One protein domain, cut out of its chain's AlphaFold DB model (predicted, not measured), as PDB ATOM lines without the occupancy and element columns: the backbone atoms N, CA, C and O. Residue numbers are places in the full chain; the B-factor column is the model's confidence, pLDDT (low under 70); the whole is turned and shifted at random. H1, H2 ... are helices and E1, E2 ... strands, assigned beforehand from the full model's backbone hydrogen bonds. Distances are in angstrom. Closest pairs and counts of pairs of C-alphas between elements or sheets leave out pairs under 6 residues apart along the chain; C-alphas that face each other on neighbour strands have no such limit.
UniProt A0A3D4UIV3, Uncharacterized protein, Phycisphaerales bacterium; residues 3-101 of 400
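What this domain is: This is residues 3 to 101 of the 400 residues of an uncharacterized protein of Phycisphaerales bacterium (UniProt A0A3D4UIV3). The model is a long, open chain of small parts with a strand lobe at each end: a small three-stranded sheet, E2, E1 and E3, at one end, and a two-stranded hairpin, E4 and E5, at the other. Between them the short helices H1 and H2 pack together near the middle, and H3, the looped stretch of residues 56 to 73 and H4 lead on to the hairpin. The printed part has 99 residues, with four named helices and five named strands in the order H1 E1 E2 E3 H2 H3 H4 E4 E5. The class is mixed, helices and strands, with under half of the residues in named elements; the sheets run E2 E1 E3 and E4 E5, both antiparallel. The whole is extended, with a radius of gyration of the C-alphas of 19.5 A, and flat, spanning 57 by 32 by 17 A.

How they stand to each other: H1, residues 3 to 6, touches H2, residues 44 to 49, with the C-alphas of His 6 and Tyr 45 closest at 5.1 A. E1, residues 8 to 15, bends by 100 degrees at residue 12. E1 forms a hairpin with E2, residues 21 to 23; N 14 and O 22 are within hydrogen-bond range at 3.0 A. E1 is also antiparallel to E3, residues 38 to 42, at 153 degrees, with N 10 and O 39 at 2.9 A. H2 is close to but not clearly touching H3, residues 52 to 55; the closest C-alphas, of Trp 48 and Ala 54, are 6.3 A apart. H4, residues 74 to 78, is apart from H3, and only just apart from H2, at 8.4 A. E4, residues 81 to 85, and E5, residues 92 to 97, form an antiparallel hairpin at 140 degrees, with N 96 and O 82 at 2.8 A. Every O i to N i+4 pair is within hydrogen-bond range in H2 and H4; H1 and H3 are too short for such a pair.

Where its parts are: H1 begins at C-alpha 3, (159.012, 140.130, 225.509). E1 is 14.7 A long, E3 11.0 A and H2 8.7 A. E4 is 11.9 A long and E5 12.3 A, ending at C-alpha 97, (154.842, 127.878, 239.485). E2, H1, H3 and H4 are shorter.

The domain as a whole: The C-alphas farthest apart, of Asp 18 and Phe 89, are 60.2 A apart. The links E2 to E3 and H3 to H4 are long, 14 and 18 residues; in the second, residues 58 to 59 pair antiparallel with 70 to 71. The printed part has no cut. Its mean pLDDT is 90.2, and no printed residue is under 70.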
ATOM      1  N   ALA A   3     158.533 139.202 226.542       81.06
ATOM      2  CA  ALA A   3     159.012 140.130 225.509       81.06
ATOM      3  C   ALA A   3     158.234 141.453 225.413       81.06
ATOM      4  O   ALA A   3     158.835 142.511 225.287       81.06
ATOM      5  N   SER A   4     156.901 141.420 225.529       78.19
ATOM      6  CA  SER A   4     156.074 142.627 225.393       78.19
ATOM      7  C   SER A   4     156.224 143.621 226.545       78.19
ATOM      8  O   SER A   4     155.774 144.754 226.418       78.19
ATOM      9  N   CYS A   5     156.799 143.195 227.671       82.31
ATOM     10  CA  CYS A   5     156.976 144.022 228.866       82.31
ATOM     11  C   CYS A   5     158.450 144.263 229.217       82.31
ATOM     12  O   CYS A   5     158.737 145.175 229.985       82.31
ATOM     13  N   HIS A   6     159.371 143.463 228.671       91.19
ATOM     14  CA  HIS A   6     160.789 143.463 229.040       91.19
ATOM     15  C   HIS A   6     161.738 143.870 227.905       91.19
ATOM     16  O   HIS A   6     162.950 143.782 228.078       91.19
ATOM     17  N   ASP A   7     161.195 144.375 226.795       93.31
ATOM     18  CA  ASP A   7     161.889 145.265 225.862       93.31
ATOM     19  C   ASP A   7     161.136 146.600 225.822       93.31
ATOM     20  O   ASP A   7     160.160 146.772 225.090       93.31
ATOM     21  N   VAL A   8     161.563 147.540 226.666       92.94
ATOM     22  CA  VAL A   8     160.945 148.867 226.776       92.94
ATOM     23  C   VAL A   8     161.710 149.826 225.882       92.94
ATOM     24  O   VAL A   8     162.941 149.822 225.825       92.94
ATOM     25  N   SER A   9     161.001 150.622 225.098       92.25
ATOM     26  CA  SER A   9     161.621 151.579 224.185       92.25
ATOM     27  C   SER A   9     160.841 152.858 224.145       92.25
ATOM     28  O   SER A   9     159.627 152.850 224.340       92.25
ATOM     29  N   ASN A  10     161.547 153.939 223.850       92.94
ATOM     30  CA  ASN A  10     160.929 155.228 223.650       92.94
ATOM     31  C   ASN A  10     160.513 155.365 222.173       92.94
ATOM     32  O   ASN A  10     161.377 155.573 221.313       92.94
ATOM     33  N   PRO A  11     159.210 155.241 221.845       92.50
ATOM     34  CA  PRO A  11     158.744 155.195 220.461       92.50
ATOM     35  C   PRO A  11     158.739 156.575 219.791       92.50
ATOM     36  O   PRO A  11     158.454 156.678 218.598       92.50
ATOM     37  N   ILE A  12     159.022 157.647 220.537       92.81
ATOM     38  CA  ILE A  12     159.090 158.999 219.971       92.81
ATOM     39  C   ILE A  12     160.372 159.210 219.168       92.81
ATOM     40  O   ILE A  12     160.450 160.174 218.419       92.81
ATOM     41  N   TYR A  13     161.359 158.324 219.301       94.75
ATOM     42  CA  TYR A  13     162.632 158.420 218.607       94.75
ATOM     43  C   TYR A  13     162.810 157.284 217.600       94.75
ATOM     44  O   TYR A  13     162.545 156.129 217.932       94.75
ATOM     45  N   SER A  14     163.319 157.612 216.409       95.56
ATOM     46  CA  SER A  14     163.737 156.634 215.395       95.56
ATOM     47  C   SER A  14     165.259 156.546 215.311       95.56
ATOM     48  O   SER A  14     165.937 157.577 215.213       95.56
ATOM     49  N   ALA A  15     165.783 155.324 215.287       95.06
ATOM     50  CA  ALA A  15     167.190 155.039 215.037       95.06
ATOM     51  C   ALA A  15     167.615 155.535 213.647       95.06
ATOM     52  O   ALA A  15     166.898 155.364 212.657       95.06
ATOM     53  N   GLN A  16     168.798 156.137 213.575       94.06
ATOM     54  CA  GLN A  16     169.397 156.640 212.347       94.06
ATOM     55  C   GLN A  16     170.560 155.751 211.884       94.06
ATOM     56  O   GLN A  16     171.186 155.076 212.703       94.06
ATOM     57  N   PRO A  17     170.917 155.777 210.583       92.12
ATOM     58  CA  PRO A  17     172.039 154.993 210.057       92.12
ATOM     59  C   PRO A  17     173.404 155.293 210.695       92.12
ATOM     60  O   PRO A  17     174.322 154.492 210.558       92.12
ATOM     61  N   ASP A  18     173.559 156.446 211.348       91.00
ATOM     62  CA  ASP A  18     174.779 156.846 212.058       91.00
ATOM     63  C   ASP A  18     174.789 156.434 213.545       91.00
ATOM     64  O   ASP A  18     175.719 156.784 214.270       91.00
ATOM     65  N   GLY A  19     173.766 155.698 213.999       89.38
ATOM     66  CA  GLY A  19     173.605 155.251 215.383       89.38
ATOM     67  C   GLY A  19     172.965 156.281 216.319       89.38
ATOM     68  O   GLY A  19     172.783 155.988 217.501       89.38
ATOM     69  N   SER A  20     172.616 157.474 215.824       93.69
ATOM     70  CA  SER A  20     171.859 158.470 216.590       93.69
ATOM     71  C   SER A  20     170.354 158.172 216.604       93.69
ATOM     72  O   SER A  20     169.864 157.292 215.893       93.69
ATOM     73  N   TYR A  21     169.605 158.917 217.421       95.69
ATOM     74  CA  TYR A  21     168.154 158.796 217.537       95.69
ATOM     75  C   TYR A  21     167.497 160.163 217.363       95.69
ATOM     76  O   TYR A  21     167.780 161.097 218.117       95.69
ATOM     77  N   THR A  22     166.599 160.284 216.385       93.81
ATOM     78  CA  THR A  22     165.934 161.555 216.053       93.81
ATOM     79  C   THR A  22     164.484 161.546 216.484       93.81
ATOM     80  O   THR A  22     163.801 160.532 216.327       93.81
ATOM     81  N   LEU A  23     164.006 162.685 216.990       93.69
ATOM     82  CA  LEU A  23     162.612 162.853 217.380       93.69
ATOM     83  C   LEU A  23     161.704 162.732 216.147       93.69
ATOM     84  O   LEU A  23     161.937 163.379 215.126       93.69
ATOM     85  N   ASN A  24     160.677 161.900 216.262       93.38
ATOM     86  CA  ASN A  24     159.607 161.754 215.286       93.38
ATOM     87  C   ASN A  24     158.618 162.921 215.388       93.38
ATOM     88  O   ASN A  24     158.591 163.655 216.377       93.38
ATOM     89  N   ASP A  25     157.749 163.061 214.388       91.81
ATOM     90  CA  ASP A  25     156.628 163.994 214.485       91.81
ATOM     91  C   ASP A  25     155.785 163.678 215.735       91.81
ATOM     92  O   ASP A  25     155.385 162.533 215.966       91.81
ATOM     93  N   LEU A  26     155.518 164.700 216.554       90.12
ATOM     94  CA  LEU A  26     154.687 164.550 217.750       90.12
ATOM     95  C   LEU A  26     153.271 164.108 217.361       90.12
ATOM     96  O   LEU A  26     152.755 164.486 216.309       90.12
ATOM     97  N   ASP A  27     152.651 163.301 218.222       90.31
ATOM     98  CA  ASP A  27     151.332 162.687 218.010       90.31
ATOM     99  C   ASP A  27     151.233 161.746 216.786       90.31
ATOM    100  O   ASP A  27     150.136 161.301 216.430       90.31
ATOM    101  N   ALA A  28     152.358 161.390 216.157       91.62
ATOM    102  CA  ALA A  28     152.418 160.375 215.110       91.62
ATOM    103  C   ALA A  28     152.820 159.000 215.670       91.62
ATOM    104  O   ALA A  28     153.538 158.880 216.664       91.62
ATOM    105  N   ALA A  29     152.370 157.934 215.007       91.88
ATOM    106  CA  ALA A  29     152.860 156.588 215.291       91.88
ATOM    107  C   ALA A  29     154.318 156.434 214.824       91.88
ATOM    108  O   ALA A  29     154.705 157.019 213.810       91.88
ATOM    109  N   HIS A  30     155.099 155.594 215.515       94.19
ATOM    110  CA  HIS A  30     156.447 155.240 215.061       94.19
ATOM    111  C   HIS A  30     156.392 154.667 213.629       94.19
ATOM    112  O   HIS A  30     155.537 153.810 213.376       94.19
ATOM    113  N   PRO A  31     157.292 155.065 212.705       92.94
ATOM    114  CA  PRO A  31     157.197 154.707 211.285       92.94
ATOM    115  C   PRO A  31     157.083 153.205 210.995       92.94
ATOM    116  O   PRO A  31     156.418 152.809 210.038       92.94
ATOM    117  N   THR A  32     157.719 152.370 211.817       92.75
ATOM    118  CA  THR A  32     157.765 150.912 211.619       92.75
ATOM    119  C   THR A  32     157.148 150.110 212.759       92.75
ATOM    120  O   THR A  32     156.872 148.924 212.592       92.75
ATOM    121  N   GLY A  33     156.947 150.728 213.928       88.12
ATOM    122  CA  GLY A  33     156.605 150.018 215.166       88.12
ATOM    123  C   GLY A  33     157.618 148.945 215.608       88.12
ATOM    124  O   GLY A  33     157.302 148.168 216.505       88.12
ATOM    125  N   ASN A  34     158.802 148.868 214.989       90.69
ATOM    126  CA  ASN A  34     159.842 147.905 215.338       90.69
ATOM    127  C   ASN A  34     160.641 148.405 216.548       90.69
ATOM    128  O   ASN A  34     161.245 149.475 216.491       90.69
ATOM    129  N   VAL A  35     160.687 147.613 217.623       89.81
ATOM    130  CA  VAL A  35     161.403 147.971 218.859       89.81
ATOM    131  C   VAL A  35     162.900 148.195 218.623       89.81
ATOM    132  O   VAL A  35     163.483 149.080 219.243       89.81
ATOM    133  N   TYR A  36     163.503 147.485 217.667       91.00
ATOM    134  CA  TYR A  36     164.929 147.614 217.344       91.00
ATOM    135  C   TYR A  36     165.263 148.819 216.453       91.00
ATOM    136  O   TYR A  36     166.416 149.036 216.094       91.00
ATOM    137  N   GLU A  37     164.253 149.607 216.088       93.94
ATOM    138  CA  GLU A  37     164.399 150.885 215.386       93.94
ATOM    139  C   GLU A  37     163.976 152.066 216.273       93.94
ATOM    140  O   GLU A  37     164.006 153.211 215.831       93.94
ATOM    141  N   THR A  38     163.610 151.793 217.527       94.44
ATOM    142  CA  THR A  38     163.269 152.794 218.547       94.44
ATOM    143  C   THR A  38     164.395 152.935 219.564       94.44
ATOM    144  O   THR A  38     165.263 152.065 219.660       94.44
ATOM    145  N   PHE A  39     164.405 154.023 220.336       95.94
ATOM    146  CA  PHE A  39     165.433 154.218 221.358       95.94
ATOM    147  C   PHE A  39     165.315 153.174 222.493       95.94
ATOM    148  O   PHE A  39     164.238 153.069 223.095       95.94
ATOM    149  N   PRO A  40     166.383 152.404 222.796       95.12
ATOM    150  CA  PRO A  40     166.363 151.330 223.786       95.12
ATOM    151  C   PRO A  40     166.393 151.873 225.218       95.12
ATOM    152  O   PRO A  40     167.441 152.244 225.738       95.12
ATOM    153  N   GLU A  41     165.243 151.865 225.890       94.19
ATOM    154  CA  GLU A  41     165.188 152.162 227.323       94.19
ATOM    155  C   GLU A  41     165.656 150.949 228.138       94.19
ATOM    156  O   GLU A  41     166.485 151.067 229.037       94.19
ATOM    157  N   GLN A  42     165.119 149.770 227.804       94.62
ATOM    158  CA  GLN A  42     165.398 148.497 228.464       94.62
ATOM    159  C   GLN A  42     165.389 147.366 227.428       94.62
ATOM    160  O   GLN A  42     164.589 147.371 226.486       94.62
ATOM    161  N   ARG A  43     166.270 146.379 227.603       96.25
ATOM    162  CA  ARG A  43     166.449 145.249 226.676       96.25
ATOM    163  C   ARG A  43     166.501 143.897 227.386       96.25
ATOM    164  O   ARG A  43     167.084 142.963 226.860       96.25
ATOM    165  N   THR A  44     165.933 143.771 228.584       97.25
ATOM    166  CA  THR A  44     166.059 142.563 229.419       97.25
ATOM    167  C   THR A  44     165.643 141.284 228.692       97.25
ATOM    168  O   THR A  44     166.330 140.269 228.804       97.25
ATOM    169  N   TYR A  45     164.547 141.312 227.926       97.06
ATOM    170  CA  TYR A  45     164.136 140.141 227.152       97.06
ATOM    171  C   TYR A  45     165.102 139.859 226.004       97.06
ATOM    172  O   TYR A  45     165.510 138.714 225.827       97.06
ATOM    173  N   SER A  46     165.478 140.882 225.240       97.00
ATOM    174  CA  SER A  46     166.430 140.734 224.139       97.00
ATOM    175  C   SER A  46     167.818 140.272 224.601       97.00
ATOM    176  O   SER A  46     168.433 139.443 223.939       97.00
ATOM    177  N   GLU A  47     168.292 140.755 225.750       97.94
ATOM    178  CA  GLU A  47     169.529 140.310 226.403       97.94
ATOM    179  C   GLU A  47     169.459 138.813 226.723       97.94
ATOM    180  O   GLU A  47     170.391 138.083 226.397       97.94
ATOM    181  N   TRP A  48     168.329 138.343 227.273       97.81
ATOM    182  CA  TRP A  48     168.086 136.915 227.488       97.81
ATOM    183  C   TRP A  48     168.000 136.118 226.195       97.81
ATOM    184  O   TRP A  48     168.616 135.059 226.098       97.81
ATOM    185  N   LEU A  49     167.303 136.633 225.184       96.94
ATOM    186  CA  LEU A  49     167.156 135.970 223.891       96.94
ATOM    187  C   LEU A  49     168.514 135.729 223.211       96.94
ATOM    188  O   LEU A  49     168.682 134.736 222.505       96.94
ATOM    189  N   MET A  50     169.472 136.629 223.445       97.19
ATOM    190  CA  MET A  50     170.840 136.545 222.936       97.19
ATOM    191  C   MET A  50     171.810 135.804 223.870       97.19
ATOM    192  O   MET A  50     172.995 135.723 223.559       97.19
ATOM    193  N   SER A  51     171.329 135.253 224.987       97.88
ATOM    194  CA  SER A  51     172.131 134.467 225.929       97.88
ATOM    195  C   SER A  51     172.067 132.963 225.644       97.88
ATOM    196  O   SER A  51     171.161 132.473 224.962       97.88
ATOM    197  N   ASP A  52     172.977 132.206 226.254       97.38
ATOM    198  CA  ASP A  52     172.973 130.740 226.222       97.38
ATOM    199  C   ASP A  52     171.707 130.143 226.858       97.38
ATOM    200  O   ASP A  52     171.247 129.086 226.427       97.38
ATOM    201  N   PHE A  53     171.081 130.841 227.815       96.31
ATOM    202  CA  PHE A  53     169.838 130.387 228.451       96.31
ATOM    203  C   PHE A  53     168.687 130.268 227.444       96.31
ATOM    204  O   PHE A  53     167.849 129.381 227.573       96.31
ATOM    205  N   ALA A  54     168.657 131.113 226.408       96.00
ATOM    206  CA  ALA A  54     167.671 131.002 225.332       96.00
ATOM    207  C   ALA A  54     168.002 129.892 224.317       96.00
ATOM    208  O   ALA A  54     167.126 129.490 223.548       96.00
ATOM    209  N   GLN A  55     169.243 129.392 224.303       95.06
ATOM    210  CA  GLN A  55     169.676 128.306 223.416       95.06
ATOM    211  C   GLN A  55     169.426 126.921 224.024       95.06
ATOM    212  O   GLN A  55     169.225 125.953 223.286       95.06
ATOM    213  N   GLY A  56     169.400 126.811 225.353       94.00
ATOM    214  CA  GLY A  56     169.065 125.573 226.045       94.00
ATOM    215  C   GLY A  56     169.214 125.661 227.566       94.00
ATOM    216  O   GLY A  56     169.623 126.695 228.088       94.00
ATOM    217  N   PRO A  57     168.870 124.577 228.284       93.94
ATOM    218  CA  PRO A  57     169.012 124.510 229.735       93.94
ATOM    219  C   PRO A  57     170.465 124.672 230.189       93.94
ATOM    220  O   PRO A  57     171.372 124.038 229.650       93.94
ATOM    221  N   ILE A  58     170.668 125.511 231.202       94.31
ATOM    222  CA  ILE A  58     171.951 125.770 231.855       94.31
ATOM    223  C   ILE A  58     171.876 125.266 233.289       94.31
ATOM    224  O   ILE A  58     170.963 125.628 234.033       94.31
ATOM    225  N   ALA A  59     172.846 124.445 233.685       92.31
ATOM    226  CA  ALA A  59     172.982 124.008 235.066       92.31
ATOM    227  C   ALA A  59     173.306 125.204 235.968       92.31
ATOM    228  O   ALA A  59     174.285 125.916 235.749       92.31
ATOM    229  N   ILE A  60     172.481 125.402 236.990       84.25
ATOM    230  CA  ILE A  60     172.594 126.522 237.935       84.25
ATOM    231  C   ILE A  60     172.756 126.065 239.390       84.25
ATOM    232  O   ILE A  60     172.938 126.902 240.272       84.25
ATOM    233  N   GLY A  61     172.717 124.750 239.640       85.88
ATOM    234  CA  GLY A  61     172.720 124.183 240.989       85.88
ATOM    235  C   GLY A  61     171.501 124.627 241.800       85.88
ATOM    236  O   GLY A  61     170.458 124.947 241.237       85.88
ATOM    237  N   ASP A  62     171.663 124.712 243.116       83.75
ATOM    238  CA  ASP A  62     170.587 125.056 244.060       83.75
ATOM    239  C   ASP A  62     170.390 126.585 244.208       83.75
ATOM    240  O   ASP A  62     169.966 127.074 245.253       83.75
ATOM    241  N   ARG A  63     170.771 127.362 243.183       87.56
ATOM    242  CA  ARG A  63     170.867 128.833 243.230       87.56
ATOM    243  C   ARG A  63     169.519 129.534 243.361       87.56
ATOM    244  O   ARG A  63     169.421 130.540 244.054       87.56
ATOM    245  N   TYR A  64     168.506 129.044 242.657       83.88
ATOM    246  CA  TYR A  64     167.146 129.574 242.744       83.88
ATOM    247  C   TYR A  64     166.268 128.573 243.485       83.88
ATOM    248  O   TYR A  64     166.575 127.383 243.510       83.88
ATOM    249  N   GLU A  65     165.155 129.041 244.053       81.38
ATOM    250  CA  GLU A  65     164.180 128.221 244.791       81.38
ATOM    251  C   GLU A  65     163.384 127.266 243.877       81.38
ATOM    252  O   GLU A  65     162.164 127.180 243.962       81.38
ATOM    253  N   THR A  66     164.050 126.576 242.957       82.19
ATOM    254  CA  THR A  66     163.460 125.719 241.933       82.19
ATOM    255  C   THR A  66     163.851 124.264 242.157       82.19
ATOM    256  O   THR A  66     164.951 123.961 242.610       82.19
ATOM    257  N   GLN A  67     162.955 123.340 241.813       83.00
ATOM    258  CA  GLN A  67     163.255 121.901 241.796       83.00
ATOM    259  C   GLN A  67     164.015 121.465 240.530       83.00
ATOM    260  O   GLN A  67     164.315 120.281 240.348       83.00
ATOM    261  N   LEU A  68     164.287 122.404 239.622       84.88
ATOM    262  CA  LEU A  68     164.975 122.159 238.364       84.88
ATOM    263  C   LEU A  68     166.495 122.147 238.564       84.88
ATOM    264  O   LEU A  68     167.060 123.057 239.156       84.88
ATOM    265  N   ASN A  69     167.174 121.153 237.986       85.19
ATOM    266  CA  ASN A  69     168.645 121.108 237.972       85.19
ATOM    267  C   ASN A  69     169.258 122.061 236.925       85.19
ATOM    268  O   ASN A  69     170.438 122.405 237.002       85.19
ATOM    269  N   GLU A  70     168.469 122.445 235.920       92.12
ATOM    270  CA  GLU A  70     168.870 123.290 234.796       92.12
ATOM    271  C   GLU A  70     167.731 124.250 234.442       92.12
ATOM    272  O   GLU A  70     166.558 123.887 234.550       92.12
ATOM    273  N   VAL A  71     168.068 125.458 233.988       92.81
ATOM    274  CA  VAL A  71     167.095 126.508 233.654       92.81
ATOM    275  C   VAL A  71     167.332 127.064 232.259       92.81
ATOM    276  O   VAL A  71     168.465 127.191 231.805       92.81
ATOM    277  N   SER A  72     166.250 127.399 231.569       93.75
ATOM    278  CA  SER A  72     166.263 127.923 230.198       93.75
ATOM    279  C   SER A  72     165.245 129.033 229.973       93.75
ATOM    280  O   SER A  72     165.364 129.784 229.016       93.75
ATOM    281  N   SER A  73     164.236 129.175 230.831       92.88
ATOM    282  CA  SER A  73     163.185 130.182 230.687       92.88
ATOM    283  C   SER A  73     163.229 131.218 231.808       92.88
ATOM    284  O   SER A  73     163.768 130.974 232.884       92.88
ATOM    285  N   CYS A  74     162.610 132.380 231.585       92.88
ATOM    286  CA  CYS A  74     162.451 133.386 232.636       92.88
ATOM    287  C   CYS A  74     161.718 132.801 233.857       92.88
ATOM    288  O   CYS A  74     162.020 133.137 234.999       92.88
ATOM    289  N   GLN A  75     160.736 131.935 233.603       92.06
ATOM    290  CA  GLN A  75     159.878 131.333 234.616       92.06
ATOM    291  C   GLN A  75     160.635 130.335 235.488       92.06
ATOM    292  O   GLN A  75     160.330 130.235 236.667       92.06
ATOM    293  N   ASP A  76     161.650 129.666 234.948       91.81
ATOM    294  CA  ASP A  76     162.419 128.670 235.696       91.81
ATOM    295  C   ASP A  76     163.120 129.300 236.920       91.81
ATOM    296  O   ASP A  76     163.248 128.644 237.954       91.81
ATOM    297  N   CYS A  77     163.505 130.584 236.822       91.56
ATOM    298  CA  CYS A  77     164.098 131.361 237.920       91.56
ATOM    299  C   CYS A  77     163.086 132.277 238.637       91.56
ATOM    300  O   CYS A  77     163.103 132.373 239.860       91.56
ATOM    301  N   HIS A  78     162.211 132.976 237.902       92.81
ATOM    302  CA  HIS A  78     161.321 134.009 238.472       92.81
ATOM    303  C   HIS A  78     159.918 133.510 238.844       92.81
ATOM    304  O   HIS A  78     159.153 134.234 239.488       92.81
ATOM    305  N   MET A  79     159.568 132.293 238.432       92.44
ATOM    306  CA  MET A  79     158.332 131.600 238.792       92.44
ATOM    307  C   MET A  79     158.617 130.138 239.160       92.44
ATOM    308  O   MET A  79     158.019 129.232 238.566       92.44
ATOM    309  N   PRO A  80     159.557 129.895 240.090       89.62
ATOM    310  CA  PRO A  80     160.093 128.564 240.289       89.62
ATOM    311  C   PRO A  80     158.996 127.570 240.680       89.62
ATOM    312  O   PRO A  80     158.009 127.919 241.341       89.62
ATOM    313  N   GLU A  81     159.164 126.334 240.222       87.50
ATOM    314  CA  GLU A  81     158.240 125.241 240.496       87.50
ATOM    315  C   GLU A  81     158.466 124.689 241.907       87.50
ATOM    316  O   GLU A  81     159.557 124.227 242.239       87.50
ATOM    317  N   LEU A  82     157.413 124.731 242.724       84.94
ATOM    318  CA  LEU A  82     157.400 124.292 244.120       84.94
ATOM    319  C   LEU A  82     156.320 123.226 244.354       84.94
ATOM    320  O   LEU A  82     155.347 123.130 243.602       84.94
ATOM    321  N   GLU A  83     156.442 122.462 245.439       86.88
ATOM    322  CA  GLU A  83     155.313 121.716 246.008       86.88
ATOM    323  C   GLU A  83     154.531 122.648 246.938       86.88
ATOM    324  O   GLU A  83     155.047 123.105 247.957       86.88
ATOM    325  N   SER A  84     153.313 123.014 246.538       82.75
ATOM    326  CA  SER A  84     152.506 124.016 247.247       82.75
ATOM    327  C   SER A  84     151.022 123.862 246.902       82.75
ATOM    328  O   SER A  84     150.706 123.361 245.812       82.75
ATOM    329  N   PRO A  85     150.080 124.286 247.764       80.00
ATOM    330  CA  PRO A  85     148.668 124.165 247.453       80.00
ATOM    331  C   PRO A  85     148.261 125.279 246.481       80.00
ATOM    332  O   PRO A  85     148.593 126.449 246.659       80.00
ATOM    333  N   ALA A  86     147.502 124.936 245.435       75.25
ATOM    334  CA  ALA A  86     147.056 125.923 244.441       75.25
ATOM    335  C   ALA A  86     145.968 126.874 244.979       75.25
ATOM    336  O   ALA A  86     145.691 127.918 244.384       75.25
ATOM    337  N   CYS A  87     145.338 126.511 246.096       77.50
ATOM    338  CA  CYS A  87     144.363 127.306 246.823       77.50
ATOM    339  C   CYS A  87     144.496 127.018 248.324       77.50
ATOM    340  O   CYS A  87     144.874 125.920 248.711       77.50
ATOM    341  N   LEU A  88     144.112 127.973 249.178       70.31
ATOM    342  CA  LEU A  88     144.272 127.921 250.641       70.31
ATOM    343  C   LEU A  88     143.642 126.687 251.335       70.31
ATOM    344  O   LEU A  88     143.891 126.457 252.514       70.31
ATOM    345  N   PHE A  89     142.785 125.934 250.640       79.88
ATOM    346  CA  PHE A  89     142.029 124.795 251.175       79.88
ATOM    347  C   PHE A  89     142.265 123.487 250.407       79.88
ATOM    348  O   PHE A  89     141.490 122.545 250.567       79.88
ATOM    349  N   GLU A  90     143.276 123.447 249.542       84.25
ATOM    350  CA  GLU A  90     143.640 122.255 248.778       84.25
ATOM    351  C   GLU A  90     144.934 121.639 249.312       84.25
ATOM    352  O   GLU A  90     145.695 122.293 250.024       84.25
ATOM    353  N   ASP A  91     145.156 120.370 248.976       88.00
ATOM    354  CA  ASP A  91     146.427 119.699 249.233       88.00
ATOM    355  C   ASP A  91     147.528 120.268 248.325       88.00
ATOM    356  O   ASP A  91     147.257 120.826 247.251       88.00
ATOM    357  N   ASP A  92     148.779 120.078 248.737       87.06
ATOM    358  CA  ASP A  92     149.936 120.444 247.929       87.06
ATOM    359  C   ASP A  92     149.911 119.695 246.597       87.06
ATOM    360  O   ASP A  92     149.661 118.485 246.529       87.06
ATOM    361  N   ARG A  93     150.198 120.420 245.515       85.81
ATOM    362  CA  ARG A  93     150.416 119.822 244.202       85.81
ATOM    363  C   ARG A  93     151.874 120.002 243.782       85.81
ATOM    364  O   ARG A  93     152.459 121.045 244.079       85.81
ATOM    365  N   PRO A  94     152.442 119.035 243.044       85.19
ATOM    366  CA  PRO A  94     153.753 119.211 242.443       85.19
ATOM    367  C   PRO A  94     153.718 120.280 241.350       85.19
ATOM    368  O   PRO A  94     152.668 120.543 240.748       85.19
ATOM    369  N   ASN A  95     154.885 120.855 241.071       82.94
ATOM    370  CA  ASN A  95     155.132 121.782 239.965       82.94
ATOM    371  C   ASN A  95     154.214 123.019 239.982       82.94
ATOM    372  O   ASN A  95     153.664 123.448 238.962       82.94
ATOM    373  N   TYR A  96     153.979 123.589 241.163       86.38
ATOM    374  CA  TYR A  96     153.300 124.869 241.295       86.38
ATOM    375  C   TYR A  96     154.274 126.004 240.961       86.38
ATOM    376  O   TYR A  96     155.182 126.284 241.735       86.38
ATOM    377  N   SER A  97     154.073 126.676 239.824       88.44
ATOM    378  CA  SER A  97     154.842 127.878 239.485       88.44
ATOM    379  C   SER A  97     154.486 129.012 240.442       88.44
ATOM    380  O   SER A  97     153.360 129.531 240.428       88.44
ATOM    381  N   ASN A  98     155.443 129.409 241.272       86.88
ATOM    382  CA  ASN A  98     155.281 130.541 242.171       86.88
ATOM    383  C   ASN A  98     155.059 131.838 241.364       86.88
ATOM    384  O   ASN A  98     155.664 132.044 240.321       86.88
ATOM    385  N   HIS A  99     154.186 132.726 241.833       89.69
ATOM    386  CA  HIS A  99     153.897 134.019 241.190       89.69
ATOM    387  C   HIS A  99     154.433 135.195 242.022       89.69
ATOM    388  O   HIS A  99     153.854 136.279 242.027       89.69
ATOM    389  N   ALA A 100     155.528 134.974 242.754       87.81
ATOM    390  CA  ALA A 100     156.195 136.015 243.531       87.81
ATOM    391  C   ALA A 100     156.924 137.045 242.650       87.81
ATOM    392  O   ALA A 100     157.016 138.201 243.054       87.81
ATOM    393  N   PHE A 101     157.406 136.642 241.464       88.94
ATOM    394  CA  PHE A 101     158.146 137.494 240.519       88.94
ATOM    395  C   PHE A 101     159.295 138.266 241.182       88.94
ATOM    396  O   PHE A 101     159.406 139.486 241.041       88.94
TER     397      PHE A 101